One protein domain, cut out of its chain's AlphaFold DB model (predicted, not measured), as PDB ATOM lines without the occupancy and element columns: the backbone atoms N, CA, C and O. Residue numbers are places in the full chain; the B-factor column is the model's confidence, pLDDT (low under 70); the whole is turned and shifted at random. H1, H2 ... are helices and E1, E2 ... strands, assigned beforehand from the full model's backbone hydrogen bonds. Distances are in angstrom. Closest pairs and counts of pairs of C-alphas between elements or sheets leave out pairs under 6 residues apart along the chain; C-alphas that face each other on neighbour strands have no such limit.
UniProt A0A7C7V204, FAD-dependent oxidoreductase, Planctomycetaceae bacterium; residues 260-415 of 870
ATOM      1  N   THR A 260     -31.226  13.104  58.750       96.75
ATOM      2  CA  THR A 260     -30.963  12.985  57.301       96.75
ATOM      3  C   THR A 260     -31.540  11.682  56.765       96.75
ATOM      4  O   THR A 260     -31.224  10.621  57.294       96.75
ATOM      5  N   TYR A 261     -32.347  11.713  55.700       97.44
ATOM      6  CA  TYR A 261     -32.687  10.481  54.977       97.44
ATOM      7  C   TYR A 261     -31.558  10.153  53.999       97.44
ATOM      8  O   TYR A 261     -31.547  10.607  52.857       97.44
ATOM      9  N   CYS A 262     -30.575   9.397  54.488       96.62
ATOM     10  CA  CYS A 262     -29.461   8.878  53.700       96.62
ATOM     11  C   CYS A 262     -29.983   8.108  52.476       96.62
ATOM     12  O   CYS A 262     -30.862   7.259  52.610       96.62
ATOM     13  N   MET A 263     -29.443   8.376  51.287       96.62
ATOM     14  CA  MET A 263     -29.858   7.687  50.059       96.62
ATOM     15  C   MET A 263     -28.712   6.835  49.528       96.62
ATOM     16  O   MET A 263     -27.642   7.360  49.213       96.62
ATOM     17  N   VAL A 264     -28.954   5.535  49.365       97.19
ATOM     18  CA  VAL A 264     -28.081   4.670  48.564       97.19
ATOM     19  C   VAL A 264     -28.550   4.737  47.118       97.19
ATOM     20  O   VAL A 264     -29.708   4.436  46.818       97.19
ATOM     21  N   ILE A 265     -27.650   5.132  46.219       95.75
ATOM     22  CA  ILE A 265     -27.908   5.163  44.777       95.75
ATOM     23  C   ILE A 265     -26.945   4.237  44.033       95.75
ATOM     24  O   ILE A 265     -25.789   4.081  44.423       95.75
ATOM     25  N   VAL A 266     -27.438   3.618  42.962       95.25
ATOM     26  CA  VAL A 266     -26.726   2.633  42.135       95.25
ATOM     27  C   VAL A 266     -26.650   3.145  40.699       95.25
ATOM     28  O   VAL A 266     -27.621   3.728  40.210       95.25
ATOM     29  N   GLU A 267     -25.510   2.954  40.042       93.81
ATOM     30  CA  GLU A 267     -25.310   3.285  38.629       93.81
ATOM     31  C   GLU A 267     -26.115   2.348  37.713       93.81
ATOM     32  O   GLU A 267     -26.247   1.153  37.973       93.81
ATOM     33  N   THR A 268     -26.676   2.903  36.639       91.75
ATOM     34  CA  THR A 268     -27.491   2.191  35.649       91.75
ATOM     35  C   THR A 268     -27.284   2.779  34.251       91.75
ATOM     36  O   THR A 268     -26.903   3.943  34.100       91.75
ATOM     37  N   ASP A 269     -27.628   2.013  33.218       87.12
ATOM     38  CA  ASP A 269     -27.579   2.472  31.820       87.12
ATOM     39  C   ASP A 269     -28.739   3.413  31.445       87.12
ATOM     40  O   ASP A 269     -28.771   3.977  30.352       87.12
ATOM     41  N   ARG A 270     -29.724   3.599  32.336       84.31
ATOM     42  CA  ARG A 270     -30.908   4.426  32.069       84.31
ATOM     43  C   ARG A 270     -30.647   5.886  32.414       84.31
ATOM     44  O   ARG A 270     -30.280   6.209  33.542       84.31
ATOM     45  N   TYR A 271     -30.982   6.794  31.504       86.75
ATOM     46  CA  TYR A 271     -30.657   8.218  31.623       86.75
ATOM     47  C   TYR A 271     -31.876   9.103  31.940       86.75
ATOM     48  O   TYR A 271     -32.358   9.855  31.098       86.75
ATOM     49  N   GLU A 272     -32.413   8.994  33.156       86.12
ATOM     50  CA  GLU A 272     -33.682   9.626  33.552       86.12
ATOM     51  C   GLU A 272     -33.576  10.136  35.002       86.12
ATOM     52  O   GLU A 272     -33.177   9.370  35.884       86.12
ATOM     53  N   PRO A 273     -33.944  11.395  35.297       92.00
ATOM     54  CA  PRO A 273     -34.138  11.845  36.672       92.00
ATOM     55  C   PRO A 273     -35.245  11.062  37.396       92.00
ATOM     56  O   PRO A 273     -36.162  10.522  36.770       92.00
ATOM     57  N   ILE A 274     -35.226  11.069  38.731       94.75
ATOM     58  CA  ILE A 274     -36.428  10.753  39.518       94.75
ATOM     59  C   ILE A 274     -37.552  11.758  39.204       94.75
ATOM     60  O   ILE A 274     -37.311  12.833  38.656       94.75
ATOM     61  N   ARG A 275     -38.803  11.444  39.565       93.62
ATOM     62  CA  ARG A 275     -39.900  12.423  39.453       93.62
ATOM     63  C   ARG A 275     -39.636  13.624  40.381       93.62
ATOM     64  O   ARG A 275     -39.137  13.396  41.484       93.62
ATOM     65  N   PRO A 276     -39.992  14.864  39.985       94.75
ATOM     66  CA  PRO A 276     -39.820  16.048  40.827       94.75
ATOM     67  C   PRO A 276     -40.536  15.865  42.179       94.75
ATOM     68  O   PRO A 276     -41.748  15.625  42.185       94.75
ATOM     69  N   PRO A 277     -39.824  15.963  43.317       94.81
ATOM     70  CA  PRO A 277     -40.422  15.795  44.641       94.81
ATOM     71  C   PRO A 277     -41.433  16.889  44.988       94.81
ATOM     72  O   PRO A 277     -41.409  18.001  44.447       94.81
ATOM     73  N   HIS A 278     -42.330  16.589  45.926       91.25
ATOM     74  CA  HIS A 278     -43.353  17.542  46.346       91.25
ATOM     75  C   HIS A 278     -42.704  18.767  47.014       91.25
ATOM     76  O   HIS A 278     -41.849  18.625  47.884       91.25
ATOM     77  N   ARG A 279     -43.118  19.976  46.603       88.88
ATOM     78  CA  ARG A 279     -42.540  21.269  47.037       88.88
ATOM     79  C   ARG A 279     -41.046  21.449  46.707       88.88
ATOM     80  O   ARG A 279     -40.367  22.228  47.371       88.88
ATOM     81  N   TYR A 280     -40.537  20.773  45.673       95.31
ATOM     82  CA  TYR A 280     -39.179  21.001  45.174       95.31
ATOM     83  C   TYR A 280     -38.937  22.473  44.788       95.31
ATOM     84  O   TYR A 280     -39.680  23.052  43.996       95.31
ATOM     85  N   ASP A 281     -37.851  23.045  45.310       94.69
ATOM     86  CA  ASP A 281     -37.306  24.344  44.916       94.69
ATOM     87  C   ASP A 281     -35.768  24.230  44.853       94.69
ATOM     88  O   ASP A 281     -35.145  23.913  45.875       94.69
ATOM     89  N   PRO A 282     -35.124  24.477  43.696       93.12
ATOM     90  CA  PRO A 282     -33.671  24.365  43.564       93.12
ATOM     91  C   PRO A 282     -32.904  25.371  44.435       93.12
ATOM     92  O   PRO A 282     -31.751  25.134  44.803       93.12
ATOM     93  N   ARG A 283     -33.531  26.496  44.811       92.88
ATOM     94  CA  ARG A 283     -32.900  27.558  45.614       92.88
ATOM     95  C   ARG A 283     -32.479  27.070  47.002       92.88
ATOM     96  O   ARG A 283     -31.549  27.637  47.566       92.88
ATOM     97  N   ASN A 284     -33.087  25.989  47.500       92.19
ATOM     98  CA  ASN A 284     -32.702  25.329  48.749       92.19
ATOM     99  C   ASN A 284     -31.256  24.791  48.744       92.19
ATOM    100  O   ASN A 284     -30.622  24.728  49.795       92.19
ATOM    101  N   TYR A 285     -30.732  24.406  47.573       91.06
ATOM    102  CA  TYR A 285     -29.462  23.674  47.449       91.06
ATOM    103  C   TYR A 285     -28.332  24.519  46.833       91.06
ATOM    104  O   TYR A 285     -27.155  24.280  47.112       91.06
ATOM    105  N   ARG A 286     -28.676  25.557  46.049       86.69
ATOM    106  CA  ARG A 286     -27.731  26.481  45.376       86.69
ATOM    107  C   ARG A 286     -26.768  27.224  46.326       86.69
ATOM    108  O   ARG A 286     -25.746  27.743  45.878       86.69
ATOM    109  N   SER A 287     -27.080  27.298  47.622       76.19
ATOM    110  CA  SER A 287     -26.258  27.964  48.644       76.19
ATOM    111  C   SER A 287     -24.986  27.199  49.028       76.19
ATOM    112  O   SER A 287     -24.015  27.821  49.459       76.19
ATOM    113  N   HIS A 288     -24.977  25.870  48.895       72.00
ATOM    114  CA  HIS A 288     -23.883  25.038  49.395       72.00
ATOM    115  C   HIS A 288     -22.641  25.063  48.489       72.00
ATOM    116  O   HIS A 288     -22.753  25.271  47.280       72.00
ATOM    117  N   PRO A 289     -21.438  24.809  49.048       64.06
ATOM    118  CA  PRO A 289     -20.230  24.637  48.249       64.06
ATOM    119  C   PRO A 289     -20.229  23.299  47.497       64.06
ATOM    120  O   PRO A 289     -19.835  23.265  46.338       64.06
ATOM    121  N   TYR A 290     -20.711  22.209  48.112       65.06
ATOM    122  CA  TYR A 290     -20.592  20.860  47.541       65.06
ATOM    123  C   TYR A 290     -21.228  20.701  46.147       65.06
ATOM    124  O   TYR A 290     -20.569  20.128  45.288       65.06
ATOM    125  N   PRO A 291     -22.430  21.236  45.840       61.03
ATOM    126  CA  PRO A 291     -23.008  21.102  44.498       61.03
ATOM    127  C   PRO A 291     -22.290  21.898  43.399       61.03
ATOM    128  O   PRO A 291     -22.636  21.745  42.233       61.03
ATOM    129  N   LYS A 292     -21.319  22.753  43.755       63.34
ATOM    130  CA  LYS A 292     -20.471  23.485  42.798       63.34
ATOM    131  C   LYS A 292     -19.267  22.657  42.339       63.34
ATOM    132  O   LYS A 292     -18.689  22.968  41.306       63.34
ATOM    133  N   ASP A 293     -18.930  21.600  43.077       71.38
ATOM    134  CA  ASP A 293     -18.007  20.548  42.656       71.38
ATOM    135  C   ASP A 293     -18.752  19.196  42.661       71.38
ATOM    136  O   ASP A 293     -18.704  18.435  43.636       71.38
ATOM    137  N   PRO A 294     -19.477  18.862  41.578       73.06
ATOM    138  CA  PRO A 294     -20.178  17.587  41.499       73.06
ATOM    139  C   PRO A 294     -19.220  16.391  41.413       73.06
ATOM    140  O   PRO A 294     -19.615  15.281  41.775       73.06
ATOM    141  N   LYS A 295     -17.957  16.600  41.005       80.50
ATOM    142  CA  LYS A 295     -16.926  15.557  41.025       80.50
ATOM    143  C   LYS A 295     -16.592  15.179  42.468       80.50
ATOM    144  O   LYS A 295     -16.508  13.987  42.762       80.50
ATOM    145  N   PHE A 296     -16.526  16.137  43.396       82.25
ATOM    146  CA  PHE A 296     -16.414  15.847  44.829       82.25
ATOM    147  C   PHE A 296     -17.599  15.019  45.353       82.25
ATOM    148  O   PHE A 296     -17.383  14.030  46.054       82.25
ATOM    149  N   ILE A 297     -18.846  15.351  44.995       82.12
ATOM    150  CA  ILE A 297     -20.018  14.551  45.416       82.12
ATOM    151  C   ILE A 297     -19.923  13.117  44.864       82.12
ATOM    152  O   ILE A 297     -20.141  12.157  45.602       82.12
ATOM    153  N   TYR A 298     -19.537  12.967  43.597       83.75
ATOM    154  CA  TYR A 298     -19.403  11.678  42.910       83.75
ATOM    155  C   TYR A 298     -18.219  10.816  43.395       83.75
ATOM    156  O   TYR A 298     -18.238   9.600  43.209       83.75
ATOM    157  N   THR A 299     -17.191  11.402  44.018       83.31
ATOM    158  CA  THR A 299     -15.965  10.693  44.452       83.31
ATOM    159  C   THR A 299     -15.831  10.501  45.966       83.31
ATOM    160  O   THR A 299     -15.125   9.595  46.391       83.31
ATOM    161  N   SER A 300     -16.496  11.307  46.798       79.62
ATOM    162  CA  SER A 300     -16.208  11.363  48.247       79.62
ATOM    163  C   SER A 300     -16.939  10.349  49.141       79.62
ATOM    164  O   SER A 300     -16.523  10.152  50.288       79.62
ATOM    165  N   ARG A 301     -18.030   9.729  48.665       86.69
ATOM    166  CA  ARG A 301     -18.846   8.756  49.424       86.69
ATOM    167  C   ARG A 301     -19.246   7.527  48.583       86.69
ATOM    168  O   ARG A 301     -20.420   7.162  48.509       86.69
ATOM    169  N   ARG A 302     -18.274   6.876  47.937       92.06
ATOM    170  CA  ARG A 302     -18.481   5.636  47.164       92.06
ATOM    171  C   ARG A 302     -18.548   4.426  48.090       92.06
ATOM    172  O   ARG A 302     -17.559   4.094  48.724       92.06
ATOM    173  N   ILE A 303     -19.695   3.752  48.148       94.88
ATOM    174  CA  ILE A 303     -19.878   2.463  48.838       94.88
ATOM    175  C   ILE A 303     -19.156   1.346  48.074       94.88
ATOM    176  O   ILE A 303     -18.503   0.510  48.695       94.88
ATOM    177  N   VAL A 304     -19.270   1.373  46.743       94.94
ATOM    178  CA  VAL A 304     -18.532   0.552  45.776       94.94
ATOM    179  C   VAL A 304     -17.980   1.512  44.726       94.94
ATOM    180  O   VAL A 304     -18.748   2.308  44.187       94.94
ATOM    181  N   ASP A 305     -16.672   1.459  44.479       93.19
ATOM    182  CA  ASP A 305     -15.957   2.304  43.519       93.19
ATOM    183  C   ASP A 305     -15.381   1.452  42.378       93.19
ATOM    184  O   ASP A 305     -14.265   0.951  42.486       93.19
ATOM    185  N   HIS A 306     -16.129   1.279  41.286       88.12
ATOM    186  CA  HIS A 306     -15.630   0.540  40.118       88.12
ATOM    187  C   HIS A 306     -14.571   1.341  39.340       88.12
ATOM    188  O   HIS A 306     -13.613   0.778  38.820       88.12
ATOM    189  N   TYR A 307     -14.696   2.669  39.301       84.81
ATOM    190  CA  TYR A 307     -13.779   3.538  38.554       84.81
ATOM    191  C   TYR A 307     -12.392   3.627  39.220       84.81
ATOM    192  O   TYR A 307     -11.385   3.743  38.525       84.81
ATOM    193  N   GLY A 308     -12.331   3.560  40.553       87.31
ATOM    194  CA  GLY A 308     -11.096   3.466  41.336       87.31
ATOM    195  C   GLY A 308     -10.555   2.040  41.497       87.31
ATOM    196  O   GLY A 308      -9.361   1.879  41.742       87.31
ATOM    197  N   TYR A 309     -11.405   1.019  41.330       89.88
ATOM    198  CA  TYR A 309     -11.050  -0.404  41.404       89.88
ATOM    199  C   TYR A 309     -11.653  -1.182  40.213       89.88
ATOM    200  O   TYR A 309     -12.678  -1.858  40.373       89.88
ATOM    201  N   PRO A 310     -11.048  -1.104  39.006       87.75
ATOM    202  CA  PRO A 310     -11.590  -1.710  37.782       87.75
ATOM    203  C   PRO A 310     -11.800  -3.231  37.850       87.75
ATOM    204  O   PRO A 310     -12.570  -3.790  37.069       87.75
ATOM    205  N   GLU A 311     -11.143  -3.916  38.789       90.75
ATOM    206  CA  GLU A 311     -11.341  -5.334  39.091       90.75
ATOM    207  C   GLU A 311     -12.721  -5.660  39.698       90.75
ATOM    208  O   GLU A 311     -13.143  -6.821  39.689       90.75
ATOM    209  N   ILE A 312     -13.444  -4.664  40.222       93.31
ATOM    210  CA  ILE A 312     -14.781  -4.847  40.792       93.31
ATOM    211  C   ILE A 312     -15.807  -4.978  39.662       93.31
ATOM    212  O   ILE A 312     -16.237  -3.985  39.084       93.31
ATOM    213  N   GLN A 313     -16.269  -6.197  39.382       90.62
ATOM    214  CA  GLN A 313     -17.331  -6.468  38.399       90.62
ATOM    215  C   GLN A 313     -18.736  -6.167  38.965       90.62
ATOM    216  O   GLN A 313     -19.575  -7.055  39.114       90.62
ATOM    217  N   HIS A 314     -18.987  -4.908  39.330       92.62
ATOM    218  CA  HIS A 314     -20.265  -4.428  39.864       92.62
ATOM    219  C   HIS A 314     -20.431  -2.924  39.565       92.62
ATOM    220  O   HIS A 314     -19.446  -2.201  39.699       92.62
ATOM    221  N   PRO A 315     -21.638  -2.422  39.229       92.12
ATOM    222  CA  PRO A 315     -21.875  -0.986  39.042       92.12
ATOM    223  C   PRO A 315     -21.512  -0.152  40.276       92.12
ATOM    224  O   PRO A 315     -21.596  -0.652  41.406       92.12
ATOM    225  N   ASP A 316     -21.186   1.129  40.076       93.12
ATOM    226  CA  ASP A 316     -20.943   2.061  41.181       93.12
ATOM    227  C   ASP A 316     -22.126   2.108  42.161       93.12
ATOM    228  O   ASP A 316     -23.302   2.100  41.776       93.12
ATOM    229  N   VAL A 317     -21.806   2.248  43.448       95.50
ATOM    230  CA  VAL A 317     -22.794   2.491  44.505       95.50
ATOM    231  C   VAL A 317     -22.326   3.677  45.341       95.50
ATOM    232  O   VAL A 317     -21.220   3.656  45.876       95.50
ATOM    233  N   LEU A 318     -23.164   4.702  45.492       94.81
ATOM    234  CA  LEU A 318     -22.862   5.928  46.240       94.81
ATOM    235  C   LEU A 318     -23.788   6.069  47.453       94.81
ATOM    236  O   LEU A 318     -24.988   5.798  47.364       94.81
ATOM    237  N   LEU A 319     -23.238   6.567  48.562       94.94
ATOM    238  CA  LEU A 319     -24.007   7.099  49.684       94.94
ATOM    239  C   LEU A 319     -24.154   8.613  49.513       94.94
ATOM    240  O   LEU A 319     -23.206   9.366  49.743       94.94
ATOM    241  N   LEU A 320     -25.360   9.082  49.206       93.94
ATOM    242  CA  LEU A 320     -25.690  10.480  49.453       93.94
ATOM    243  C   LEU A 320     -26.007  10.642  50.945       93.94
ATOM    244  O   LEU A 320     -27.026  10.160  51.439       93.94
ATOM    245  N   CYS A 321     -25.111  11.332  51.647       90.94
ATOM    246  CA  CYS A 321     -25.278  11.828  53.012       90.94
ATOM    247  C   CYS A 321     -24.342  13.037  53.169       90.94
ATOM    248  O   CYS A 321     -23.127  12.877  53.295       90.94
ATOM    249  N   PHE A 322     -24.881  14.253  53.049       86.00
ATOM    250  CA  PHE A 322     -24.092  15.487  52.964       86.00
ATOM    251  C   PHE A 322     -24.798  16.651  53.679       86.00
ATOM    252  O   PHE A 322     -26.019  16.761  53.560       86.00
ATOM    253  N   PRO A 323     -24.055  17.604  54.285       84.25
ATOM    254  CA  PRO A 323     -24.640  18.791  54.924       84.25
ATOM    255  C   PRO A 323     -25.551  19.650  54.040       84.25
ATOM    256  O   PRO A 323     -26.388  20.387  54.552       84.25
ATOM    257  N   ALA A 324     -25.424  19.512  52.716       81.94
ATOM    258  CA  ALA A 324     -26.263  20.184  51.729       81.94
ATOM    259  C   ALA A 324     -27.748  19.778  51.749       81.94
ATOM    260  O   ALA A 324     -28.551  20.472  51.127       81.94
ATOM    261  N   PHE A 325     -28.111  18.682  52.427       88.19
ATOM    262  CA  PHE A 325     -29.507  18.263  52.599       88.19
ATOM    263  C   PHE A 325     -29.821  17.675  53.989       88.19
ATOM    264  O   PHE A 325     -30.865  17.053  54.188       88.19
ATOM    265  N   ASP A 326     -28.950  17.908  54.976       93.88
ATOM    266  CA  ASP A 326     -29.300  17.690  56.381       93.88
ATOM    267  C   ASP A 326     -30.552  18.511  56.732       93.88
ATOM    268  O   ASP A 326     -30.649  19.685  56.372       93.88
ATOM    269  N   TYR A 327     -31.515  17.910  57.434       96.81
ATOM    270  CA  TYR A 327     -32.793  18.541  57.759       96.81
ATOM    271  C   TYR A 327     -32.789  19.032  59.220       96.81
ATOM    272  O   TYR A 327     -32.872  18.210  60.142       96.81
ATOM    273  N   PRO A 328     -32.705  20.357  59.478       96.12
ATOM    274  CA  PRO A 328     -32.629  20.883  60.838       96.12
ATOM    275  C   PRO A 328     -33.908  20.625  61.634       96.12
ATOM    276  O   PRO A 328     -35.012  20.586  61.083       96.12
ATOM    277  N   LEU A 329     -33.789  20.506  62.953       95.38
ATOM    278  CA  LEU A 329     -34.942  20.252  63.825       95.38
ATOM    279  C   LEU A 329     -35.611  21.536  64.344       95.38
ATOM    280  O   LEU A 329     -36.701  21.476  64.909       95.38
ATOM    281  N   ASP A 330     -35.011  22.696  64.066       88.88
ATOM    282  CA  ASP A 330     -35.449  23.999  64.561       88.88
ATOM    283  C   ASP A 330     -36.029  24.930  63.471       88.88
ATOM    284  O   ASP A 330     -35.651  24.870  62.298       88.88
ATOM    285  N   VAL A 331     -36.984  25.781  63.871       90.19
ATOM    286  CA  VAL A 331     -37.808  26.678  63.028       90.19
ATOM    287  C   VAL A 331     -38.286  26.004  61.732       90.19
ATOM    288  O   VAL A 331     -37.864  26.337  60.627       90.19
ATOM    289  N   LEU A 332     -39.191  25.032  61.865       95.25
ATOM    290  CA  LEU A 332     -39.706  24.218  60.751       95.25
ATOM    291  C   LEU A 332     -40.357  25.059  59.621       95.25
ATOM    292  O   LEU A 332     -40.882  26.147  59.904       95.25
ATOM    293  N   PRO A 333     -40.396  24.568  58.364       96.69
ATOM    294  CA  PRO A 333     -41.129  25.211  57.265       96.69
ATOM    295  C   PRO A 333     -42.620  25.396  57.584       96.69
ATOM    296  O   PRO A 333     -43.184  24.651  58.391       96.69
ATOM    297  N   LYS A 334     -43.281  26.377  56.954       97.00
ATOM    298  CA  LYS A 334     -44.659  26.763  57.308       97.00
ATOM    299  C   LYS A 334     -45.646  25.598  57.209       97.00
ATOM    300  O   LYS A 334     -46.379  25.374  58.162       97.00
ATOM    301  N   HIS A 335     -45.639  24.822  56.124       97.25
ATOM    302  CA  HIS A 335     -46.584  23.708  55.957       97.25
ATOM    303  C   HIS A 335     -46.362  22.575  56.970       97.25
ATOM    304  O   HIS A 335     -47.332  21.981  57.427       97.25
ATOM    305  N   VAL A 336     -45.112  22.313  57.371       98.06
ATOM    306  CA  VAL A 336     -44.780  21.350  58.440       98.06
ATOM    307  C   VAL A 336     -45.289  21.859  59.788       98.06
ATOM    308  O   VAL A 336     -45.873  21.102  60.559       98.06
ATOM    309  N   ALA A 337     -45.109  23.153  60.063       97.94
ATOM    310  CA  ALA A 337     -45.600  23.784  61.279       97.94
ATOM    311  C   ALA A 337     -47.136  23.777  61.349       97.94
ATOM    312  O   ALA A 337     -47.682  23.313  62.344       97.94
ATOM    313  N   ASP A 338     -47.825  24.203  60.288       98.38
ATOM    314  CA  ASP A 338     -49.290  24.191  60.198       98.38
ATOM    315  C   ASP A 338     -49.851  22.766  60.392       98.38
ATOM    316  O   ASP A 338     -50.807  22.565  61.139       98.38
ATOM    317  N   ALA A 339     -49.220  21.757  59.773       98.38
ATOM    318  CA  ALA A 339     -49.609  20.354  59.918       98.38
ATOM    319  C   ALA A 339     -49.375  19.806  61.339       98.38
ATOM    320  O   ALA A 339     -50.169  18.997  61.817       98.38
ATOM    321  N   LEU A 340     -48.323  20.254  62.034       98.44
ATOM    322  CA  LEU A 340     -48.094  19.923  63.444       98.44
ATOM    323  C   LEU A 340     -49.134  20.588  64.353       98.44
ATOM    324  O   LEU A 340     -49.736  19.891  65.169       98.44
ATOM    325  N   GLU A 341     -49.403  21.887  64.185       98.25
ATOM    326  CA  GLU A 341     -50.440  22.608  64.946       98.25
ATOM    327  C   GLU A 341     -51.833  21.976  64.767       98.25
ATOM    328  O   GLU A 341     -52.606  21.909  65.720       98.25
ATOM    329  N   ALA A 342     -52.126  21.429  63.581       98.25
ATOM    330  CA  ALA A 342     -53.348  20.670  63.304       98.25
ATOM    331  C   ALA A 342     -53.422  19.295  64.010       98.25
ATOM    332  O   ALA A 342     -54.496  18.694  64.059       98.25
ATOM    333  N   THR A 343     -52.319  18.780  64.571       98.12
ATOM    334  CA  THR A 343     -52.362  17.625  65.494       98.12
ATOM    335  C   THR A 343     -52.609  18.043  66.939       98.12
ATOM    336  O   THR A 343     -53.275  17.317  67.673       98.12
ATOM    337  N   GLU A 344     -52.043  19.179  67.352       97.81
ATOM    338  CA  GLU A 344     -52.039  19.690  68.720       97.81
ATOM    339  C   GLU A 344     -51.489  21.127  68.716       97.81
ATOM    340  O   GLU A 344     -50.400  21.387  68.196       97.81
ATOM    341  N   ARG A 345     -52.205  22.069  69.343       97.50
ATOM    342  CA  ARG A 345     -51.776  23.472  69.441       97.50
ATOM    343  C   ARG A 345     -50.439  23.586  70.186       97.50
ATOM    344  O   ARG A 345     -50.311  23.134  71.320       97.50
ATOM    345  N   GLY A 346     -49.461  24.238  69.569       95.94
ATOM    346  CA  GLY A 346     -48.090  24.385  70.054       95.94
ATOM    347  C   GLY A 346     -47.129  23.268  69.629       95.94
ATOM    348  O   GLY A 346     -45.935  23.376  69.917       95.94
ATOM    349  N   ALA A 347     -47.585  22.215  68.939       96.81
ATOM    350  CA  ALA A 347     -46.719  21.110  68.522       96.81
ATOM    351  C   ALA A 347     -45.572  21.541  67.596       96.81
ATOM    352  O   ALA A 347     -44.496  20.952  67.667       96.81
ATOM    353  N   SER A 348     -45.740  22.602  66.797       95.88
ATOM    354  CA  SER A 348     -44.664  23.146  65.948       95.88
ATOM    355  C   SER A 348     -43.506  23.788  66.729       95.88
ATOM    356  O   SER A 348     -42.481  24.119  66.133       95.88
ATOM    357  N   LYS A 349     -43.665  23.962  68.050       94.25
ATOM    358  CA  LYS A 349     -42.663  24.502  68.984       94.25
ATOM    359  C   LYS A 349     -42.088  23.446  69.937       94.25
ATOM    360  O   LYS A 349     -41.226  23.774  70.750       94.25
ATOM    361  N   LYS A 350     -42.566  22.197  69.883       95.88
ATOM    362  CA  LYS A 350     -42.015  21.101  70.694       95.88
ATOM    363  C   LYS A 350     -40.671  20.657  70.129       95.88
ATOM    364  O   LYS A 350     -40.514  20.549  68.917       95.88
ATOM    365  N   ASN A 351     -39.733  20.303  71.002       96.69
ATOM    366  CA  ASN A 351     -38.569  19.526  70.591       96.69
ATOM    367  C   ASN A 351     -39.020  18.137  70.076       96.69
ATOM    368  O   ASN A 351     -39.958  17.546  70.624       96.69
ATOM    369  N   ILE A 352     -38.355  17.602  69.044       96.38
ATOM    370  CA  ILE A 352     -38.722  16.326  68.412       96.38
ATOM    371  C   ILE A 352     -38.751  15.139  69.391       96.38
ATOM    372  O   ILE A 352     -39.591  14.249  69.235       96.38
ATOM    373  N   VAL A 353     -37.916  15.123  70.441       95.88
ATOM    374  CA  VAL A 353     -37.942  14.030  71.430       95.88
ATOM    375  C   VAL A 353     -39.273  14.016  72.181       95.88
ATOM    376  O   VAL A 353     -39.843  12.949  72.423       95.88
ATOM    377  N   GLN A 354     -39.837  15.197  72.468       95.62
ATOM    378  CA  GLN A 354     -41.107  15.347  73.176       95.62
ATOM    379  C   GLN A 354     -42.331  15.080  72.296       95.62
ATOM    380  O   GLN A 354     -43.344  14.611  72.821       95.62
ATOM    381  N   MET A 355     -42.228  15.267  70.977       95.75
ATOM    382  CA  MET A 355     -43.290  14.927  70.022       95.75
ATOM    383  C   MET A 355     -43.751  13.459  70.112       95.75
ATOM    384  O   MET A 355     -43.015  12.559  70.528       95.75
ATOM    385  N   THR A 356     -44.994  13.219  69.694       94.31
ATOM    386  CA  THR A 356     -45.556  11.876  69.463       94.31
ATOM    387  C   THR A 356     -45.034  11.270  68.154       94.31
ATOM    388  O   THR A 356     -44.616  12.000  67.256       94.31
ATOM    389  N   ARG A 357     -45.134   9.941  67.975       91.00
ATOM    390  CA  ARG A 357     -44.791   9.279  66.694       91.00
ATOM    391  C   ARG A 357     -45.512   9.899  65.489       91.00
ATOM    392  O   ARG A 357     -44.879  10.127  64.464       91.00
ATOM    393  N   ARG A 358     -46.804  10.240  65.625       94.44
ATOM    394  CA  ARG A 358     -47.590  10.898  64.563       94.44
ATOM    395  C   ARG A 358     -47.015  12.267  64.186       94.44
ATOM    396  O   ARG A 358     -46.946  12.582  63.006       94.44
ATOM    397  N   GLN A 359     -46.581  13.055  65.169       97.88
ATOM    398  CA  GLN A 359     -45.943  14.355  64.944       97.88
ATOM    399  C   GLN A 359     -44.546  14.203  64.317       97.88
ATOM    400  O   GLN A 359     -44.262  14.859  63.317       97.88
ATOM    401  N   ARG A 360     -43.708  13.275  64.811       97.25
ATOM    402  CA  ARG A 360     -42.402  12.981  64.187       97.25
ATOM    403  C   ARG A 360     -42.552  12.539  62.726       97.25
ATOM    404  O   ARG A 360     -41.770  12.975  61.892       97.25
ATOM    405  N   GLN A 361     -43.587  11.765  62.385       96.69
ATOM    406  CA  GLN A 361     -43.830  11.330  61.004       96.69
ATOM    407  C   GLN A 361     -44.090  12.495  60.027       96.69
ATOM    408  O   GLN A 361     -43.703  12.397  58.866       96.69
ATOM    409  N   ILE A 362     -44.685  13.606  60.482       98.44
ATOM    410  CA  ILE A 362     -44.889  14.814  59.654       98.44
ATOM    411  C   ILE A 362     -43.539  15.462  59.309       98.44
ATOM    412  O   ILE A 362     -43.308  15.849  58.167       98.44
ATOM    413  N   ILE A 363     -42.623  15.528  60.282       98.19
ATOM    414  CA  ILE A 363     -41.241  15.993  60.075       98.19
ATOM    415  C   ILE A 363     -40.474  15.030  59.164       98.19
ATOM    416  O   ILE A 363     -39.757  15.468  58.268       98.19
ATOM    417  N   PHE A 364     -40.620  13.724  59.389       97.75
ATOM    418  CA  PHE A 364     -39.920  12.699  58.621       97.75
ATOM    419  C   PHE A 364     -40.326  12.711  57.146       97.75
ATOM    420  O   PHE A 364     -39.450  12.587  56.299       97.75
ATOM    421  N   GLU A 365     -41.608  12.903  56.826       97.50
ATOM    422  CA  GLU A 365     -42.049  12.995  55.431       97.50
ATOM    423  C   GLU A 365     -41.456  14.223  54.722       97.50
ATOM    424  O   GLU A 365     -40.931  14.094  53.619       97.50
ATOM    425  N   ASP A 366     -41.426  15.397  55.362       97.62
ATOM    426  CA  ASP A 366     -40.788  16.577  54.755       97.62
ATOM    427  C   ASP A 366     -39.270  16.385  54.579       97.62
ATOM    428  O   ASP A 366     -38.710  16.738  53.542       97.62
ATOM    429  N   ALA A 367     -38.607  15.728  55.538       97.31
ATOM    430  CA  ALA A 367     -37.194  15.363  55.432       97.31
ATOM    431  C   ALA A 367     -36.917  14.353  54.297       97.31
ATOM    432  O   ALA A 367     -35.862  14.433  53.659       97.31
ATOM    433  N   LYS A 368     -37.855  13.440  53.994       97.25
ATOM    434  CA  LYS A 368     -37.791  12.563  52.809       97.25
ATOM    435  C   LYS A 368     -37.893  13.372  51.521       97.25
ATOM    436  O   LYS A 368     -37.011  13.256  50.672       97.25
ATOM    437  N   GLN A 369     -38.911  14.226  51.389       96.94
ATOM    438  CA  GLN A 369     -39.097  15.067  50.196       96.94
ATOM    439  C   GLN A 369     -37.907  16.020  49.973       96.94
ATOM    440  O   GLN A 369     -37.471  16.199  48.836       96.94
ATOM    441  N   TYR A 370     -37.319  16.564  51.045       96.06
ATOM    442  CA  TYR A 370     -36.101  17.382  50.996       96.06
ATOM    443  C   TYR A 370     -34.871  16.586  50.524       96.06
ATOM    444  O   TYR A 370     -34.141  17.032  49.639       96.06
ATOM    445  N   SER A 371     -34.681  15.366  51.038       96.06
ATOM    446  CA  SER A 371     -33.568  14.493  50.634       96.06
ATOM    447  C   SER A 371     -33.696  14.061  49.168       96.06
ATOM    448  O   SER A 371     -32.756  14.216  48.389       96.06
ATOM    449  N   LEU A 372     -34.890  13.634  48.741       97.12
ATOM    450  CA  LEU A 372     -35.196  13.366  47.330       97.12
ATOM    451  C   LEU A 372     -34.991  14.617  46.461       97.12
ATOM    452  O   LEU A 372     -34.492  14.518  45.341       97.12
ATOM    453  N   GLY A 373     -35.336  15.800  46.978       95.94
ATOM    454  CA  GLY A 373     -35.134  17.079  46.302       95.94
ATOM    455  C   GLY A 373     -33.667  17.353  45.982       95.94
ATOM    456  O   GLY A 373     -33.368  17.846  44.897       95.94
ATOM    457  N   PHE A 374     -32.746  16.957  46.863       94.88
ATOM    458  CA  PHE A 374     -31.311  17.034  46.599       94.88
ATOM    459  C   PHE A 374     -30.871  16.089  45.468       94.88
ATOM    460  O   PHE A 374     -30.144  16.516  44.572       94.88
ATOM    461  N   LEU A 375     -31.356  14.840  45.435       95.06
ATOM    462  CA  LEU A 375     -31.075  13.922  44.319       95.06
ATOM    463  C   LEU A 375     -31.644  14.455  42.992       95.06
ATOM    464  O   LEU A 375     -30.944  14.451  41.981       95.06
ATOM    465  N   TYR A 376     -32.870  14.984  42.989       96.12
ATOM    466  CA  TYR A 376     -33.462  15.591  41.794       96.12
ATOM    467  C   TYR A 376     -32.681  16.833  41.321       96.12
ATOM    468  O   TYR A 376     -32.477  17.003  40.121       96.12
ATOM    469  N   TYR A 377     -32.169  17.657  42.242       94.56
ATOM    470  CA  TYR A 377     -31.288  18.793  41.934       94.56
ATOM    471  C   TYR A 377     -29.953  18.349  41.307       94.56
ATOM    472  O   TYR A 377     -29.520  18.934  40.311       94.56
ATOM    473  N   LEU A 378     -29.341  17.266  41.809       92.81
ATOM    474  CA  LEU A 378     -28.156  16.650  41.195       92.81
ATOM    475  C   LEU A 378     -28.437  16.110  39.780       92.81
ATOM    476  O   LEU A 378     -27.574  16.175  38.907       92.81
ATOM    477  N   GLN A 379     -29.643  15.585  39.546       94.00
ATOM    478  CA  GLN A 379     -30.075  15.008  38.268       94.00
ATOM    479  C   GLN A 379     -30.642  16.025  37.267       94.00
ATOM    480  O   GLN A 379     -30.849  15.681  36.102       94.00
ATOM    481  N   THR A 380     -30.905  17.259  37.691       94.06
ATOM    482  CA  THR A 380     -31.406  18.342  36.837       94.06
ATOM    483  C   THR A 380     -30.411  19.487  36.808       94.06
ATOM    484  O   THR A 380     -29.446  19.402  36.058       94.06
ATOM    485  N   GLU A 381     -30.575  20.511  37.641       92.00
ATOM    486  CA  GLU A 381     -29.826  21.764  37.506       92.00
ATOM    487  C   GLU A 381     -28.304  21.600  37.589       92.00
ATOM    488  O   GLU A 381     -27.589  22.199  36.790       92.00
ATOM    489  N   VAL A 382     -27.797  20.767  38.506       90.12
ATOM    490  CA  VAL A 382     -26.348  20.510  38.601       90.12
ATOM    491  C   VAL A 382     -25.860  19.743  37.380       90.12
ATOM    492  O   VAL A 382     -24.806  20.066  36.842       90.12
ATOM    493  N   HIS A 383     -26.625  18.753  36.913       89.75
ATOM    494  CA  HIS A 383     -26.268  18.020  35.708       89.75
ATOM    495  C   HIS A 383     -26.259  18.928  34.473       89.75
ATOM    496  O   HIS A 383     -25.300  18.900  33.703       89.75
ATOM    497  N   ASP A 384     -27.310  19.718  34.260       90.38
ATOM    498  CA  ASP A 384     -27.444  20.557  33.071       90.38
ATOM    499  C   ASP A 384     -26.348  21.642  33.045       90.38
ATOM    500  O   ASP A 384     -25.795  21.895  31.977       90.38
ATOM    501  N   ALA A 385     -25.930  22.155  34.213       87.50
ATOM    502  CA  ALA A 385     -24.834  23.121  34.373       87.50
ATOM    503  C   ALA A 385     -23.400  22.550  34.252       87.50
ATOM    504  O   ALA A 385     -22.457  23.332  34.148       87.50
ATOM    505  N   MET A 386     -23.195  21.226  34.269       84.12
ATOM    506  CA  MET A 386     -21.877  20.623  33.993       84.12
ATOM    507  C   MET A 386     -21.428  20.883  32.546       84.12
ATOM    508  O   MET A 386     -22.227  20.723  31.628       84.12
ATOM    509  N   GLU A 387     -20.138  21.112  32.310       84.94
ATOM    510  CA  GLU A 387     -19.551  20.915  30.972       84.94
ATOM    511  C   GLU A 387     -19.300  19.415  30.732       84.94
ATOM    512  O   GLU A 387     -19.901  18.807  29.844       84.94
ATOM    513  N   ASP A 388     -18.501  18.782  31.596       83.81
ATOM    514  CA  ASP A 388     -18.253  17.337  31.579       83.81
ATOM    515  C   ASP A 388     -19.423  16.543  32.191       83.81
ATOM    516  O   ASP A 388     -19.689  16.600  33.393       83.81
ATOM    517  N   LYS A 389     -20.109  15.749  31.360       84.31
ATOM    518  CA  LYS A 389     -21.225  14.887  31.779       84.31
ATOM    519  C   LYS A 389     -20.797  13.478  32.236       84.31
ATOM    520  O   LYS A 389     -21.677  12.687  32.584       84.31
ATOM    521  N   THR A 390     -19.501  13.144  32.257       80.69
ATOM    522  CA  THR A 390     -18.979  11.796  32.592       80.69
ATOM    523  C   THR A 390     -19.478  11.300  33.952       80.69
ATOM    524  O   THR A 390     -19.846  10.136  34.106       80.69
ATOM    525  N   HIS A 391     -19.583  12.202  34.930       79.12
ATOM    526  CA  HIS A 391     -20.058  11.918  36.288       79.12
ATOM    527  C   HIS A 391     -21.540  12.309  36.500       79.12
ATOM    528  O   HIS A 391     -21.935  12.787  37.563       79.12
ATOM    529  N   SER A 392     -22.378  12.146  35.468       88.25
ATOM    530  CA  SER A 392     -23.800  12.518  35.509       88.25
ATOM    531  C   SER A 392     -24.636  11.644  36.451       88.25
ATOM    532  O   SER A 392     -24.852  10.452  36.215       88.25
ATOM    533  N   PHE A 393     -25.253  12.281  37.450       91.38
ATOM    534  CA  PHE A 393     -26.213  11.641  38.352       91.38
ATOM    535  C   PHE A 393     -27.489  11.132  37.649       91.38
ATOM    536  O   PHE A 393     -28.204  10.319  38.237       91.38
ATOM    537  N   ARG A 394     -27.777  11.514  36.388       92.56
ATOM    538  CA  ARG A 394     -28.894  10.937  35.596       92.56
ATOM    539  C   ARG A 394     -28.714   9.441  35.301       92.56
ATOM    540  O   ARG A 394     -29.706   8.766  35.030       92.56
ATOM    541  N   ARG A 395     -27.490   8.905  35.403       91.56
ATOM    542  CA  ARG A 395     -27.211   7.456  35.330       91.56
ATOM    543  C   ARG A 395     -27.602   6.703  36.608       91.56
ATOM    544  O   ARG A 395     -27.758   5.489  36.575       91.56
ATOM    545  N   PHE A 396     -27.793   7.392  37.733       94.31
ATOM    546  CA  PHE A 396     -28.023   6.756  39.032       94.31
ATOM    547  C   PHE A 396     -29.512   6.622  39.381       94.31
ATOM    548  O   PHE A 396     -30.343   7.431  38.958       94.31
ATOM    549  N   ARG A 397     -29.866   5.606  40.177       94.88
ATOM    550  CA  ARG A 397     -31.216   5.390  40.736       94.88
ATOM    551  C   ARG A 397     -31.155   5.018  42.213       94.88
ATOM    552  O   ARG A 397     -30.169   4.441  42.660       94.88
ATOM    553  N   LEU A 398     -32.230   5.308  42.947       96.31
ATOM    554  CA  LEU A 398     -32.416   4.846  44.326       96.31
ATOM    555  C   LEU A 398     -32.433   3.314  44.393       96.31
ATOM    556  O   LEU A 398     -33.171   2.659  43.643       96.31
ATOM    557  N   SER A 399     -31.627   2.788  45.315       95.75
ATOM    558  CA  SER A 399     -31.526   1.371  45.664       95.75
ATOM    559  C   SER A 399     -32.869   0.819  46.147       95.75
ATOM    560  O   SER A 399     -33.554   1.447  46.945       95.75
ATOM    561  N   ASP A 400     -33.256  -0.361  45.678       94.88
ATOM    562  CA  ASP A 400     -34.489  -1.052  46.072       94.88
ATOM    563  C   ASP A 400     -34.343  -1.910  47.344       94.88
ATOM    564  O   ASP A 400     -35.339  -2.406  47.870       94.88
ATOM    565  N   GLU A 401     -33.126  -2.034  47.885       95.50
ATOM    566  CA  GLU A 401     -32.781  -2.986  48.953       95.50
ATOM    567  C   GLU A 401     -33.544  -2.809  50.275       95.50
ATOM    568  O   GLU A 401     -33.610  -3.750  51.059       95.50
ATOM    569  N   PHE A 402     -34.129  -1.633  50.523       95.75
ATOM    570  CA  PHE A 402     -34.924  -1.354  51.723       95.75
ATOM    571  C   PHE A 402     -36.337  -1.958  51.683       95.75
ATOM    572  O   PHE A 402     -36.995  -2.036  52.720       95.75
ATOM    573  N   GLY A 403     -36.845  -2.331  50.500       93.62
ATOM    574  CA  GLY A 403     -38.230  -2.787  50.311       93.62
ATOM    575  C   GLY A 403     -39.307  -1.713  50.549       93.62
ATOM    576  O   GLY A 403     -40.500  -2.019  50.547       93.62
ATOM    577  N   THR A 404     -38.915  -0.456  50.763       94.94
ATOM    578  CA  THR A 404     -39.809   0.676  51.033       94.94
ATOM    579  C   THR A 404     -40.435   1.236  49.744       94.94
ATOM    580  O   THR A 404     -39.768   1.274  48.706       94.94
ATOM    581  N   PRO A 405     -41.691   1.735  49.768       93.19
ATOM    582  CA  PRO A 405     -42.356   2.263  48.566       93.19
ATOM    583  C   PRO A 405     -41.657   3.467  47.916       93.19
ATOM    584  O   PRO A 405     -41.807   3.699  46.718       93.19
ATOM    585  N   ASP A 406     -40.900   4.233  48.704       93.75
ATOM    586  CA  ASP A 406     -40.134   5.413  48.291       93.75
ATOM    587  C   ASP A 406     -38.643   5.124  48.041       93.75
ATOM    588  O   ASP A 406     -37.921   6.019  47.599       93.75
ATOM    589  N   ARG A 407     -38.188   3.884  48.283       96.12
ATOM    590  CA  ARG A 407     -36.783   3.447  48.194       96.12
ATOM    591  C   ARG A 407     -35.816   4.190  49.127       96.12
ATOM    592  O   ARG A 407     -34.612   4.233  48.876       96.12
ATOM    593  N   LEU A 408     -36.330   4.771  50.208       97.06
ATOM    594  CA  LEU A 408     -35.532   5.379  51.273       97.06
ATOM    595  C   LEU A 408     -35.384   4.406  52.455       97.06
ATOM    596  O   LEU A 408     -36.219   3.510  52.606       97.06
ATOM    597  N   PRO A 409     -34.365   4.561  53.320       97.44
ATOM    598  CA  PRO A 409     -34.265   3.767  54.540       97.44
ATOM    599  C   PRO A 409     -35.529   3.895  55.413       97.44
ATOM    600  O   PRO A 409     -36.198   4.936  55.395       97.44
ATOM    601  N   PRO A 410     -35.887   2.853  56.191       95.88
ATOM    602  CA  PRO A 410     -37.094   2.860  57.019       95.88
ATOM    603  C   PRO A 410     -37.066   3.916  58.139       95.88
ATOM    604  O   PRO A 410     -38.131   4.291  58.635       95.88
ATOM    605  N   LYS A 411     -35.881   4.408  58.522       95.31
ATOM    606  CA  LYS A 411     -35.661   5.503  59.479       95.31
ATOM    607  C   LYS A 411     -34.719   6.565  58.883       95.31
ATOM    608  O   LYS A 411     -33.907   6.235  58.019       95.31
ATOM    609  N   PRO A 412     -34.783   7.832  59.332       97.19
ATOM    610  CA  PRO A 412     -33.723   8.797  59.058       97.19
ATOM    611  C   PRO A 412     -32.503   8.504  59.936       97.19
ATOM    612  O   PRO A 412     -32.658   7.963  61.028       97.19
ATOM    613  N   TYR A 413     -31.323   8.969  59.531       97.19
ATOM    614  CA  TYR A 413     -30.166   9.035  60.417       97.19
ATOM    615  C   TYR A 413     -30.433   9.979  61.597       97.19
ATOM    616  O   TYR A 413     -30.683  11.174  61.400       97.19
ATOM    617  N   VAL A 414     -30.378   9.438  62.817       95.81
ATOM    618  CA  VAL A 414     -30.566  10.159  64.083       95.81
ATOM    619  C   VAL A 414     -29.206  10.397  64.736       95.81
ATOM    620  O   VAL A 414     -28.626   9.492  65.339       95.81
ATOM    621  N   ARG A 415     -28.703  11.634  64.642       95.38
ATOM    622  CA  ARG A 415     -27.437  12.061  65.269       95.38
ATOM    623  C   ARG A 415     -27.535  12.255  66.783       95.38
ATOM    624  O   ARG A 415     -26.585  11.942  67.485       95.38
TER     625      ARG A 415
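What this domain is: This is residues 260 to 415 of the 870 residues of the protein "FAD-dependent oxidoreductase" of Planctomycetaceae bacterium (UniProt A0A7C7V204). The domain has little regular structure: a small antiparallel sheet, E2 E3 E1 E4, and a long helix, H3, that reaches beyond it to H2. The printed part has 156 residues, 59 in four named helices and four named strands, class mixed. It is compact, radius of gyration of the C-alphas 16.9 A, spanning 56 by 31 by 25 A.

Where its parts are: Find E1, residues 263 to 267, from C-alpha 263 at (-29.858, 7.687, 50.059). H1 is 294 to 300, E2 301 to 304, E3 317 to 320, H2 334 to 341, H3 357 to 379, 32.5 A long, H4 381 to 385 and E4 396 to 398, ending at (-32.416, 4.846, 44.326).

How they stand to each other: In the hairpin E2 and E3, N 303 and O 317 are within hydrogen-bond range, 2.7 A. H3 is on the sheet; C-alphas 263 of E1 and 371 are closest, 7.8 A. H2 touches H3, closest C-alphas 340 and 359, 6.2 A. H3 has 17 of 19 O i to N i+4 pairs within range.

The domain as a whole: The printed part has no cut; pLDDT is under 70 at residues 289 to 292.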